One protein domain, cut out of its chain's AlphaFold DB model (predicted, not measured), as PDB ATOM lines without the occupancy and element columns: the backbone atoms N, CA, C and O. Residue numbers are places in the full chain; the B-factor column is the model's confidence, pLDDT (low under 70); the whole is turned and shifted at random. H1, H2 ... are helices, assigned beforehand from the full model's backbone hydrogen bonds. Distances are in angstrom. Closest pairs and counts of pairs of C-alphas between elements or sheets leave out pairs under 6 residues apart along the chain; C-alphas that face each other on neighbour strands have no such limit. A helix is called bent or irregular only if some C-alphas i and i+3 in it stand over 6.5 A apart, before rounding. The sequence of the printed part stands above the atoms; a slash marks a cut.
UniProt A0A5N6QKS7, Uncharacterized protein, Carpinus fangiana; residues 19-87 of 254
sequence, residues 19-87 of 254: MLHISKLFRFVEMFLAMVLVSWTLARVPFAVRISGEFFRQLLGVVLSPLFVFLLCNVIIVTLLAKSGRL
ATOM      1  N   MET A  19       7.609 118.924 -82.374       59.22
ATOM      2  CA  MET A  19       7.695 117.900 -81.320       59.22
ATOM      3  C   MET A  19       6.314 117.413 -80.846       59.22
ATOM      4  O   MET A  19       6.115 116.221 -80.589       59.22
ATOM      5  N   LEU A  20       5.323 118.310 -80.809       59.91
ATOM      6  CA  LEU A  20       3.934 117.957 -80.494       59.91
ATOM      7  C   LEU A  20       3.269 117.182 -81.640       59.91
ATOM      8  O   LEU A  20       2.465 116.281 -81.397       59.91
ATOM      9  N   HIS A  21       3.624 117.501 -82.887       67.25
ATOM     10  CA  HIS A  21       3.132 116.793 -84.067       67.25
ATOM     11  C   HIS A  21       3.734 115.388 -84.144       67.25
ATOM     12  O   HIS A  21       2.990 114.435 -84.342       67.25
ATOM     13  N   ILE A  22       5.033 115.230 -83.869       69.12
ATOM     14  CA  ILE A  22       5.703 113.924 -83.761       69.12
ATOM     15  C   ILE A  22       5.040 113.049 -82.690       69.12
ATOM     16  O   ILE A  22       4.769 111.876 -82.937       69.12
ATOM     17  N   SER A  23       4.710 113.620 -81.528       68.94
ATOM     18  CA  SER A  23       4.058 112.871 -80.444       68.94
ATOM     19  C   SER A  23       2.644 112.411 -80.830       68.94
ATOM     20  O   SER A  23       2.242 111.289 -80.521       68.94
ATOM     21  N   LYS A  24       1.889 113.247 -81.559       75.19
ATOM     22  CA  LYS A  24       0.582 112.868 -82.122       75.19
ATOM     23  C   LYS A  24       0.722 111.803 -83.211       75.19
ATOM     24  O   LYS A  24      -0.045 110.848 -83.206       75.19
ATOM     25  N   LEU A  25       1.710 111.925 -84.096       79.19
ATOM     26  CA  LEU A  25       1.994 110.941 -85.144       79.19
ATOM     27  C   LEU A  25       2.378 109.585 -84.554       79.19
ATOM     28  O   LEU A  25       1.899 108.574 -85.045       79.19
ATOM     29  N   PHE A  26       3.146 109.549 -83.465       74.25
ATOM     30  CA  PHE A  26       3.451 108.299 -82.764       74.25
ATOM     31  C   PHE A  26       2.179 107.618 -82.234       74.25
ATOM     32  O   PHE A  26       1.994 106.418 -82.406       74.25
ATOM     33  N   ARG A  27       1.244 108.404 -81.687       81.12
ATOM     34  CA  ARG A  27      -0.076 107.915 -81.257       81.12
ATOM     35  C   ARG A  27      -0.936 107.421 -82.427       81.12
ATOM     36  O   ARG A  27      -1.662 106.440 -82.286       81.12
ATOM     37  N   PHE A  28      -0.856 108.084 -83.583       78.06
ATOM     38  CA  PHE A  28      -1.514 107.623 -84.808       78.06
ATOM     39  C   PHE A  28      -0.887 106.338 -85.334       78.06
ATOM     40  O   PHE A  28      -1.630 105.445 -85.709       78.06
ATOM     41  N   VAL A  29       0.441 106.212 -85.317       83.88
ATOM     42  CA  VAL A  29       1.160 104.990 -85.701       83.88
ATOM     43  C   VAL A  29       0.777 103.831 -84.787       83.88
ATOM     44  O   VAL A  29       0.530 102.742 -85.286       83.88
ATOM     45  N   GLU A  30       0.650 104.059 -83.480       80.31
ATOM     46  CA  GLU A  30       0.167 103.054 -82.525       80.31
ATOM     47  C   GLU A  30      -1.256 102.584 -82.871       80.31
ATOM     48  O   GLU A  30      -1.504 101.382 -82.975       80.31
ATOM     49  N   MET A  31      -2.175 103.517 -83.147       82.88
ATOM     50  CA  MET A  31      -3.518 103.171 -83.627       82.88
ATOM     51  C   MET A  31      -3.496 102.484 -84.992       82.88
ATOM     52  O   MET A  31      -4.289 101.579 -85.223       82.88
ATOM     53  N   PHE A  32      -2.596 102.881 -85.890       81.50
ATOM     54  CA  PHE A  32      -2.466 102.298 -87.220       81.50
ATOM     55  C   PHE A  32      -1.951 100.865 -87.129       81.50
ATOM     56  O   PHE A  32      -2.481  99.980 -87.789       81.50
ATOM     57  N   LEU A  33      -0.973 100.608 -86.260       83.88
ATOM     58  CA  LEU A  33      -0.443  99.277 -85.999       83.88
ATOM     59  C   LEU A  33      -1.501  98.395 -85.330       83.88
ATOM     60  O   LEU A  33      -1.688  97.255 -85.743       83.88
ATOM     61  N   ALA A  34      -2.258  98.937 -84.370       85.06
ATOM     62  CA  ALA A  34      -3.407  98.255 -83.785       85.06
ATOM     63  C   ALA A  34      -4.476  97.948 -84.844       85.06
ATOM     64  O   ALA A  34      -4.955  96.823 -84.912       85.06
ATOM     65  N   MET A  35      -4.802  98.897 -85.723       79.75
ATOM     66  CA  MET A  35      -5.766  98.712 -86.809       79.75
ATOM     67  C   MET A  35      -5.278  97.693 -87.842       79.75
ATOM     68  O   MET A  35      -6.079  96.906 -88.337       79.75
ATOM     69  N   VAL A  36      -3.978  97.656 -88.142       80.19
ATOM     70  CA  VAL A  36      -3.358  96.656 -89.022       80.19
ATOM     71  C   VAL A  36      -3.360  95.281 -88.363       80.19
ATOM     72  O   VAL A  36      -3.685  94.313 -89.034       80.19
ATOM     73  N   LEU A  37      -3.079  95.166 -87.063       79.44
ATOM     74  CA  LEU A  37      -3.180  93.904 -86.317       79.44
ATOM     75  C   LEU A  37      -4.630  93.419 -86.234       79.44
ATOM     76  O   LEU A  37      -4.904  92.236 -86.438       79.44
ATOM     77  N   VAL A  38      -5.573  94.330 -86.000       79.56
ATOM     78  CA  VAL A  38      -7.011  94.059 -86.048       79.56
ATOM     79  C   VAL A  38      -7.411  93.635 -87.455       79.56
ATOM     80  O   VAL A  38      -8.075  92.627 -87.591       79.56
ATOM     81  N   SER A  39      -6.950  94.299 -88.511       73.00
ATOM     82  CA  SER A  39      -7.258  93.924 -89.899       73.00
ATOM     83  C   SER A  39      -6.590  92.610 -90.305       73.00
ATOM     84  O   SER A  39      -7.183  91.811 -91.014       73.00
ATOM     85  N   TRP A  40      -5.377  92.336 -89.826       75.69
ATOM     86  CA  TRP A  40      -4.652  91.087 -90.055       75.69
ATOM     87  C   TRP A  40      -5.349  89.921 -89.363       75.69
ATOM     88  O   TRP A  40      -5.539  88.856 -89.953       75.69
ATOM     89  N   THR A  41      -5.772  90.125 -88.116       72.44
ATOM     90  CA  THR A  41      -6.588  89.152 -87.394       72.44
ATOM     91  C   THR A  41      -7.955  89.027 -88.055       72.44
ATOM     92  O   THR A  41      -8.323  87.910 -88.371       72.44
ATOM     93  N   LEU A  42      -8.640  90.107 -88.436       64.69
ATOM     94  CA  LEU A  42      -9.901  90.096 -89.197       64.69
ATOM     95  C   LEU A  42      -9.777  89.591 -90.638       64.69
ATOM     96  O   LEU A  42     -10.804  89.328 -91.239       64.69
ATOM     97  N   ALA A  43      -8.585  89.447 -91.211       64.81
ATOM     98  CA  ALA A  43      -8.373  88.809 -92.512       64.81
ATOM     99  C   ALA A  43      -8.059  87.311 -92.352       64.81
ATOM    100  O   ALA A  43      -8.473  86.482 -93.162       64.81
ATOM    101  N   ARG A  44      -7.385  86.936 -91.256       61.19
ATOM    102  CA  ARG A  44      -7.147  85.537 -90.852       61.19
ATOM    103  C   ARG A  44      -8.383  84.881 -90.227       61.19
ATOM    104  O   ARG A  44      -8.580  83.680 -90.384       61.19
ATOM    105  N   VAL A  45      -9.221  85.662 -89.551       61.06
ATOM    106  CA  VAL A  45     -10.469  85.256 -88.899       61.06
ATOM    107  C   VAL A  45     -11.497  84.761 -89.916       61.06
ATOM    108  O   VAL A  45     -11.926  83.650 -89.722       61.06
ATOM    109  N   PRO A  46     -11.863  85.408 -91.033       59.81
ATOM    110  CA  PRO A  46     -12.837  84.876 -91.992       59.81
ATOM    111  C   PRO A  46     -12.338  83.605 -92.685       59.81
ATOM    112  O   PRO A  46     -13.145  82.754 -93.051       59.81
ATOM    113  N   PHE A  47     -11.020  83.424 -92.804       54.16
ATOM    114  CA  PHE A  47     -10.433  82.175 -93.285       54.16
ATOM    115  C   PHE A  47     -10.518  81.051 -92.233       54.16
ATOM    116  O   PHE A  47     -10.885  79.927 -92.561       54.16
ATOM    117  N   ALA A  48     -10.269  81.352 -90.955       58.84
ATOM    118  CA  ALA A  48     -10.374  80.394 -89.848       58.84
ATOM    119  C   ALA A  48     -11.816  80.183 -89.321       58.84
ATOM    120  O   ALA A  48     -12.144  79.110 -88.829       58.84
ATOM    121  N   VAL A  49     -12.704  81.171 -89.441       59.66
ATOM    122  CA  VAL A  49     -14.127  81.191 -89.036       59.66
ATOM    123  C   VAL A  49     -14.984  80.467 -90.059       59.66
ATOM    124  O   VAL A  49     -15.931  79.792 -89.668       59.66
ATOM    125  N   ARG A  50     -14.596  80.477 -91.344       60.38
ATOM    126  CA  ARG A  50     -15.161  79.553 -92.342       60.38
ATOM    127  C   ARG A  50     -14.992  78.079 -91.952       60.38
ATOM    128  O   ARG A  50     -15.805  77.264 -92.363       60.38
ATOM    129  N   ILE A  51     -13.982  77.752 -91.140       61.12
ATOM    130  CA  ILE A  51     -13.703  76.398 -90.625       61.12
ATOM    131  C   ILE A  51     -14.179  76.217 -89.168       61.12
ATOM    132  O   ILE A  51     -14.449  75.098 -88.751       61.12
ATOM    133  N   SER A  52     -14.345  77.300 -88.400       61.03
ATOM    134  CA  SER A  52     -14.656  77.283 -86.957       61.03
ATOM    135  C   SER A  52     -15.989  77.957 -86.598       61.03
ATOM    136  O   SER A  52     -16.125  78.573 -85.540       61.03
ATOM    137  N   GLY A  53     -17.002  77.830 -87.461       67.31
ATOM    138  CA  GLY A  53     -18.318  78.463 -87.283       67.31
ATOM    139  C   GLY A  53     -18.985  78.211 -85.919       67.31
ATOM    140  O   GLY A  53     -19.698  79.078 -85.419       67.31
ATOM    141  N   GLU A  54     -18.701  77.081 -85.265       67.56
ATOM    142  CA  GLU A  54     -19.178  76.789 -83.905       67.56
ATOM    143  C   GLU A  54     -18.573  77.714 -82.842       67.56
ATOM    144  O   GLU A  54     -19.301  78.236 -81.997       67.56
ATOM    145  N   PHE A  55     -17.272  78.003 -82.921       66.12
ATOM    146  CA  PHE A  55     -16.597  78.892 -81.975       66.12
ATOM    147  C   PHE A  55     -17.084  80.329 -82.117       66.12
ATOM    148  O   PHE A  55     -17.270  81.011 -81.115       66.12
ATOM    149  N   PHE A  56     -17.355  80.779 -83.345       71.12
ATOM    150  CA  PHE A  56     -17.921  82.107 -83.577       71.12
ATOM    151  C   PHE A  56     -19.331  82.226 -82.994       71.12
ATOM    152  O   PHE A  56     -19.674  83.241 -82.397       71.12
ATOM    153  N   ARG A  57     -20.134  81.164 -83.096       71.69
ATOM    154  CA  ARG A  57     -21.479  81.103 -82.514       71.69
ATOM    155  C   ARG A  57     -21.441  81.110 -80.981       71.69
ATOM    156  O   ARG A  57     -22.294  81.726 -80.347       71.69
ATOM    157  N   GLN A  58     -20.422  80.483 -80.396       71.62
ATOM    158  CA  GLN A  58     -20.188  80.462 -78.953       71.62
ATOM    159  C   GLN A  58     -19.650  81.807 -78.439       71.62
ATOM    160  O   GLN A  58     -20.148  82.322 -77.443       71.62
ATOM    161  N   LEU A  59     -18.716  82.430 -79.163       72.06
ATOM    162  CA  LEU A  59     -18.242  83.796 -78.917       72.06
ATOM    163  C   LEU A  59     -19.372  84.817 -79.036       72.06
ATOM    164  O   LEU A  59     -19.499  85.682 -78.176       72.06
ATOM    165  N   LEU A  60     -20.227  84.691 -80.049       76.81
ATOM    166  CA  LEU A  60     -21.393  85.549 -80.224       76.81
ATOM    167  C   LEU A  60     -22.359  85.394 -79.041       76.81
ATOM    168  O   LEU A  60     -22.800  86.393 -78.490       76.81
ATOM    169  N   GLY A  61     -22.601  84.169 -78.566       74.56
ATOM    170  CA  GLY A  61     -23.374  83.930 -77.341       74.56
ATOM    171  C   GLY A  61     -22.748  84.548 -76.082       74.56
ATOM    172  O   GLY A  61     -23.467  85.060 -75.228       74.56
ATOM    173  N   VAL A  62     -21.417  84.558 -75.977       75.38
ATOM    174  CA  VAL A  62     -20.700  85.213 -74.870       75.38
ATOM    175  C   VAL A  62     -20.788  86.736 -74.973       75.38
ATOM    176  O   VAL A  62     -21.015  87.389 -73.961       75.38
ATOM    177  N   VAL A  63     -20.669  87.309 -76.172       77.12
ATOM    178  CA  VAL A  63     -20.763  88.762 -76.395       77.12
ATOM    179  C   VAL A  63     -22.197  89.274 -76.227       77.12
ATOM    180  O   VAL A  63     -22.395  90.367 -75.705       77.12
ATOM    181  N   LEU A  64     -23.202  88.477 -76.603       77.06
ATOM    182  CA  LEU A  64     -24.618  88.764 -76.338       77.06
ATOM    183  C   LEU A  64     -25.028  88.448 -74.894       77.06
ATOM    184  O   LEU A  64     -26.164  88.722 -74.508       77.06
ATOM    185  N   SER A  65     -24.127  87.890 -74.080       85.19
ATOM    186  CA  SER A  65     -24.402  87.692 -72.664       85.19
ATOM    187  C   SER A  65     -24.613  89.052 -71.992       85.19
ATOM    188  O   SER A  65     -23.748  89.929 -72.112       85.19
ATOM    189  N   PRO A  66     -25.698  89.232 -71.216       83.38
ATOM    190  CA  PRO A  66     -25.957  90.473 -70.486       83.38
ATOM    191  C   PRO A  66     -24.773  90.916 -69.615       83.38
ATOM    192  O   PRO A  66     -24.520  92.108 -69.463       83.38
ATOM    193  N   LEU A  67     -24.005  89.955 -69.088       80.56
ATOM    194  CA  LEU A  67     -22.828  90.213 -68.259       80.56
ATOM    195  C   LEU A  67     -21.663  90.808 -69.053       80.56
ATOM    196  O   LEU A  67     -20.972  91.694 -68.554       80.56
ATOM    197  N   PHE A  68     -21.440  90.346 -70.286       77.94
ATOM    198  CA  PHE A  68     -20.372  90.871 -71.133       77.94
ATOM    199  C   PHE A  68     -20.668  92.310 -71.544       77.94
ATOM    200  O   PHE A  68     -19.812  93.180 -71.392       77.94
ATOM    201  N   VAL A  69     -21.897  92.576 -71.995       87.69
ATOM    202  CA  VAL A  69     -22.340  93.930 -72.350       87.69
ATOM    203  C   VAL A  69     -22.259  94.857 -71.135       87.69
ATOM    204  O   VAL A  69     -21.750  95.969 -71.246       87.69
ATOM    205  N   PHE A  70     -22.674  94.387 -69.956       84.88
ATOM    206  CA  PHE A  70     -22.549  95.141 -68.710       84.88
ATOM    207  C   PHE A  70     -21.091  95.500 -68.395       84.88
ATOM    208  O   PHE A  70     -20.783  96.665 -68.144       84.88
ATOM    209  N   LEU A  71     -20.168  94.536 -68.441       80.88
ATOM    210  CA  LEU A  71     -18.741  94.792 -68.214       80.88
ATOM    211  C   LEU A  71     -18.158  95.751 -69.257       80.88
ATOM    212  O   LEU A  71     -17.434  96.676 -68.892       80.88
ATOM    213  N   LEU A  72     -18.513  95.579 -70.531       83.81
ATOM    214  CA  LEU A  72     -18.074  96.451 -71.618       83.81
ATOM    215  C   LEU A  72     -18.532  97.898 -71.393       83.81
ATOM    216  O   LEU A  72     -17.716  98.816 -71.462       83.81
ATOM    217  N   CYS A  73     -19.805  98.101 -71.051       84.38
ATOM    218  CA  CYS A  73     -20.343  99.415 -70.708       84.38
ATOM    219  C   CYS A  73     -19.615 100.034 -69.513       84.38
ATOM    220  O   CYS A  73     -19.248 101.205 -69.563       84.38
ATOM    221  N   ASN A  74     -19.340  99.256 -68.465       79.25
ATOM    222  CA  ASN A  74     -18.607  99.750 -67.300       79.25
ATOM    223  C   ASN A  74     -17.183 100.186 -67.654       79.25
ATOM    224  O   ASN A  74     -16.741 101.252 -67.232       79.25
ATOM    225  N   VAL A  75     -16.474  99.409 -68.473       86.75
ATOM    226  CA  VAL A  75     -15.139  99.785 -68.953       86.75
ATOM    227  C   VAL A  75     -15.202 101.070 -69.778       86.75
ATOM    228  O   VAL A  75     -14.353 101.946 -69.600       86.75
ATOM    229  N   ILE A  76     -16.215 101.227 -70.635       89.38
ATOM    230  CA  ILE A  76     -16.424 102.453 -71.416       89.38
ATOM    231  C   ILE A  76     -16.677 103.645 -70.487       89.38
ATOM    232  O   ILE A  76     -16.011 104.665 -70.636       89.38
ATOM    233  N   ILE A  77     -17.567 103.517 -69.500       90.19
ATOM    234  CA  ILE A  77     -17.873 104.580 -68.530       90.19
ATOM    235  C   ILE A  77     -16.621 104.969 -67.743       90.19
ATOM    236  O   ILE A  77     -16.297 106.149 -67.676       90.19
ATOM    237  N   VAL A  78     -15.874 104.001 -67.202       88.06
ATOM    238  CA  VAL A  78     -14.624 104.263 -66.467       88.06
ATOM    239  C   VAL A  78     -13.584 104.918 -67.372       88.06
ATOM    240  O   VAL A  78     -12.899 105.844 -66.947       88.06
ATOM    241  N   THR A  79     -13.480 104.497 -68.632       81.50
ATOM    242  CA  THR A  79     -12.555 105.101 -69.601       81.50
ATOM    243  C   THR A  79     -12.954 106.536 -69.929       81.50
ATOM    244  O   THR A  79     -12.093 107.414 -69.971       81.50
ATOM    245  N   LEU A  80     -14.246 106.796 -70.139       86.25
ATOM    246  CA  LEU A  80     -14.779 108.138 -70.357       86.25
ATOM    247  C   LEU A  80     -14.567 109.014 -69.126       86.25
ATOM    248  O   LEU A  80     -14.116 110.143 -69.273       86.25
ATOM    249  N   LEU A  81     -14.803 108.480 -67.930       86.31
ATOM    250  CA  LEU A  81     -14.609 109.177 -66.665       86.31
ATOM    251  C   LEU A  81     -13.131 109.488 -66.417       86.31
ATOM    252  O   LEU A  81     -12.789 110.620 -66.094       86.31
ATOM    253  N   ALA A  82     -12.233 108.530 -66.642       78.00
ATOM    254  CA  ALA A  82     -10.792 108.729 -66.509       78.00
ATOM    255  C   ALA A  82     -10.259 109.721 -67.554       78.00
ATOM    256  O   ALA A  82      -9.419 110.568 -67.249       78.00
ATOM    257  N   LYS A  83     -10.759 109.651 -68.793       72.25
ATOM    258  CA  LYS A  83     -10.380 110.576 -69.869       72.25
ATOM    259  C   LYS A  83     -10.962 111.976 -69.652       72.25
ATOM    260  O   LYS A  83     -10.277 112.952 -69.941       72.25
ATOM    261  N   SER A  84     -12.174 112.074 -69.108       66.94
ATOM    262  CA  SER A  84     -12.834 113.327 -68.727       66.94
ATOM    263  C   SER A  84     -12.153 113.970 -67.518       66.94
ATOM    264  O   SER A  84     -11.814 115.147 -67.578       66.94
ATOM    265  N   GLY A  85     -11.809 113.200 -66.482       66.00
ATOM    266  CA  GLY A  85     -11.036 113.684 -65.335       66.00
ATOM    267  C   GLY A  85      -9.648 114.194 -65.731       66.00
ATOM    268  O   GLY A  85      -9.163 115.185 -65.190       66.00
ATOM    269  N   ARG A  86      -9.032 113.587 -66.753       59.31
ATOM    270  CA  ARG A  86      -7.748 114.037 -67.307       59.31
ATOM    271  C   ARG A  86      -7.854 115.311 -68.165       59.31
ATOM    272  O   ARG A  86      -6.860 116.017 -68.288       59.31
ATOM    273  N   LEU A  87      -9.027 115.605 -68.736       52.28
ATOM    274  CA  LEU A  87      -9.330 116.882 -69.406       52.28
ATOM    275  C   LEU A  87      -9.729 117.973 -68.397       52.28
ATOM    276  O   LEU A  87      -9.364 119.127 -68.578       52.28
TER     277      LEU A  87
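AT A GLANCE: This is residues 19 to 87 of the 254 residues of an uncharacterized protein of Carpinus fangiana (UniProt A0A5N6QKS7). The model is an open, flat U of three helices: the long helix H1 makes one arm, the long helix H3 makes the other, and the short helix H2 bridges them across one end. The arms run back along each other with an empty middle between them, and nothing closes the U at the end where residues 19 and 87 lie. The printed part has 69 residues with three named helices, in the order H1, H2, H3, and no named strand; the class is all helix. The whole is extended, with a radius of gyration of the C-alphas of 17.2 A, and the C-alphas span 48 by 28 by 6 A along their three main axes.

IN THESE COORDINATES: H1 is residues 19 to 49, 31 residues, and measures 43.4 A from first to last C-alpha. It begins with C-alpha 19 at (7.695, 117.900, -81.320) and ends with C-alpha 49 at (-14.127, 81.191, -89.036). H2 is residues 53 to 63, 11 residues, and measures 15.2 A. H3 is residues 66 to 87, 22 residues, and measures 31.2 A; it ends with C-alpha 87 at (-9.330, 116.882, -69.406). No helix is bent or irregular.

HOW THE PARTS SIT: H1 and H2 are close but not clearly touching, and their closest C-alphas are those of Val 49 and Phe 56, 6.7 A apart. Their lines stand at a steep tilt of 49 degrees, and they run opposite ways. H2 and H3 are also close but not clearly touching, and their closest C-alphas are those of Val 63 and Val 69, 6.7 A apart. Their lines stand at a steep tilt of 58 degrees, and they run the same way. H1 and H3 are apart. Every O i to N i+4 pair is within hydrogen-bond range in H2 and H3; in H1 it is 25 of 27.

THE WHOLE: The two C-alphas farthest apart are those of Met 19 and Glu 54, at 49.2 A, while the first and last printed C-alphas, of Met 19 and Leu 87, are 20.8 A apart. Residues 19 to 44, which belong to H1, stand free, and so do residues 73 to 87, which belong to H3. The printed part has no cut. The links from H1 to H2, of 3 residues, and from H2 to H3, of 2 residues, are both tight. The mean pLDDT of the printed part is 74.1. It is under 70 in 23 residues, namely 19 to 23, 42 to 55 and 84 to 87.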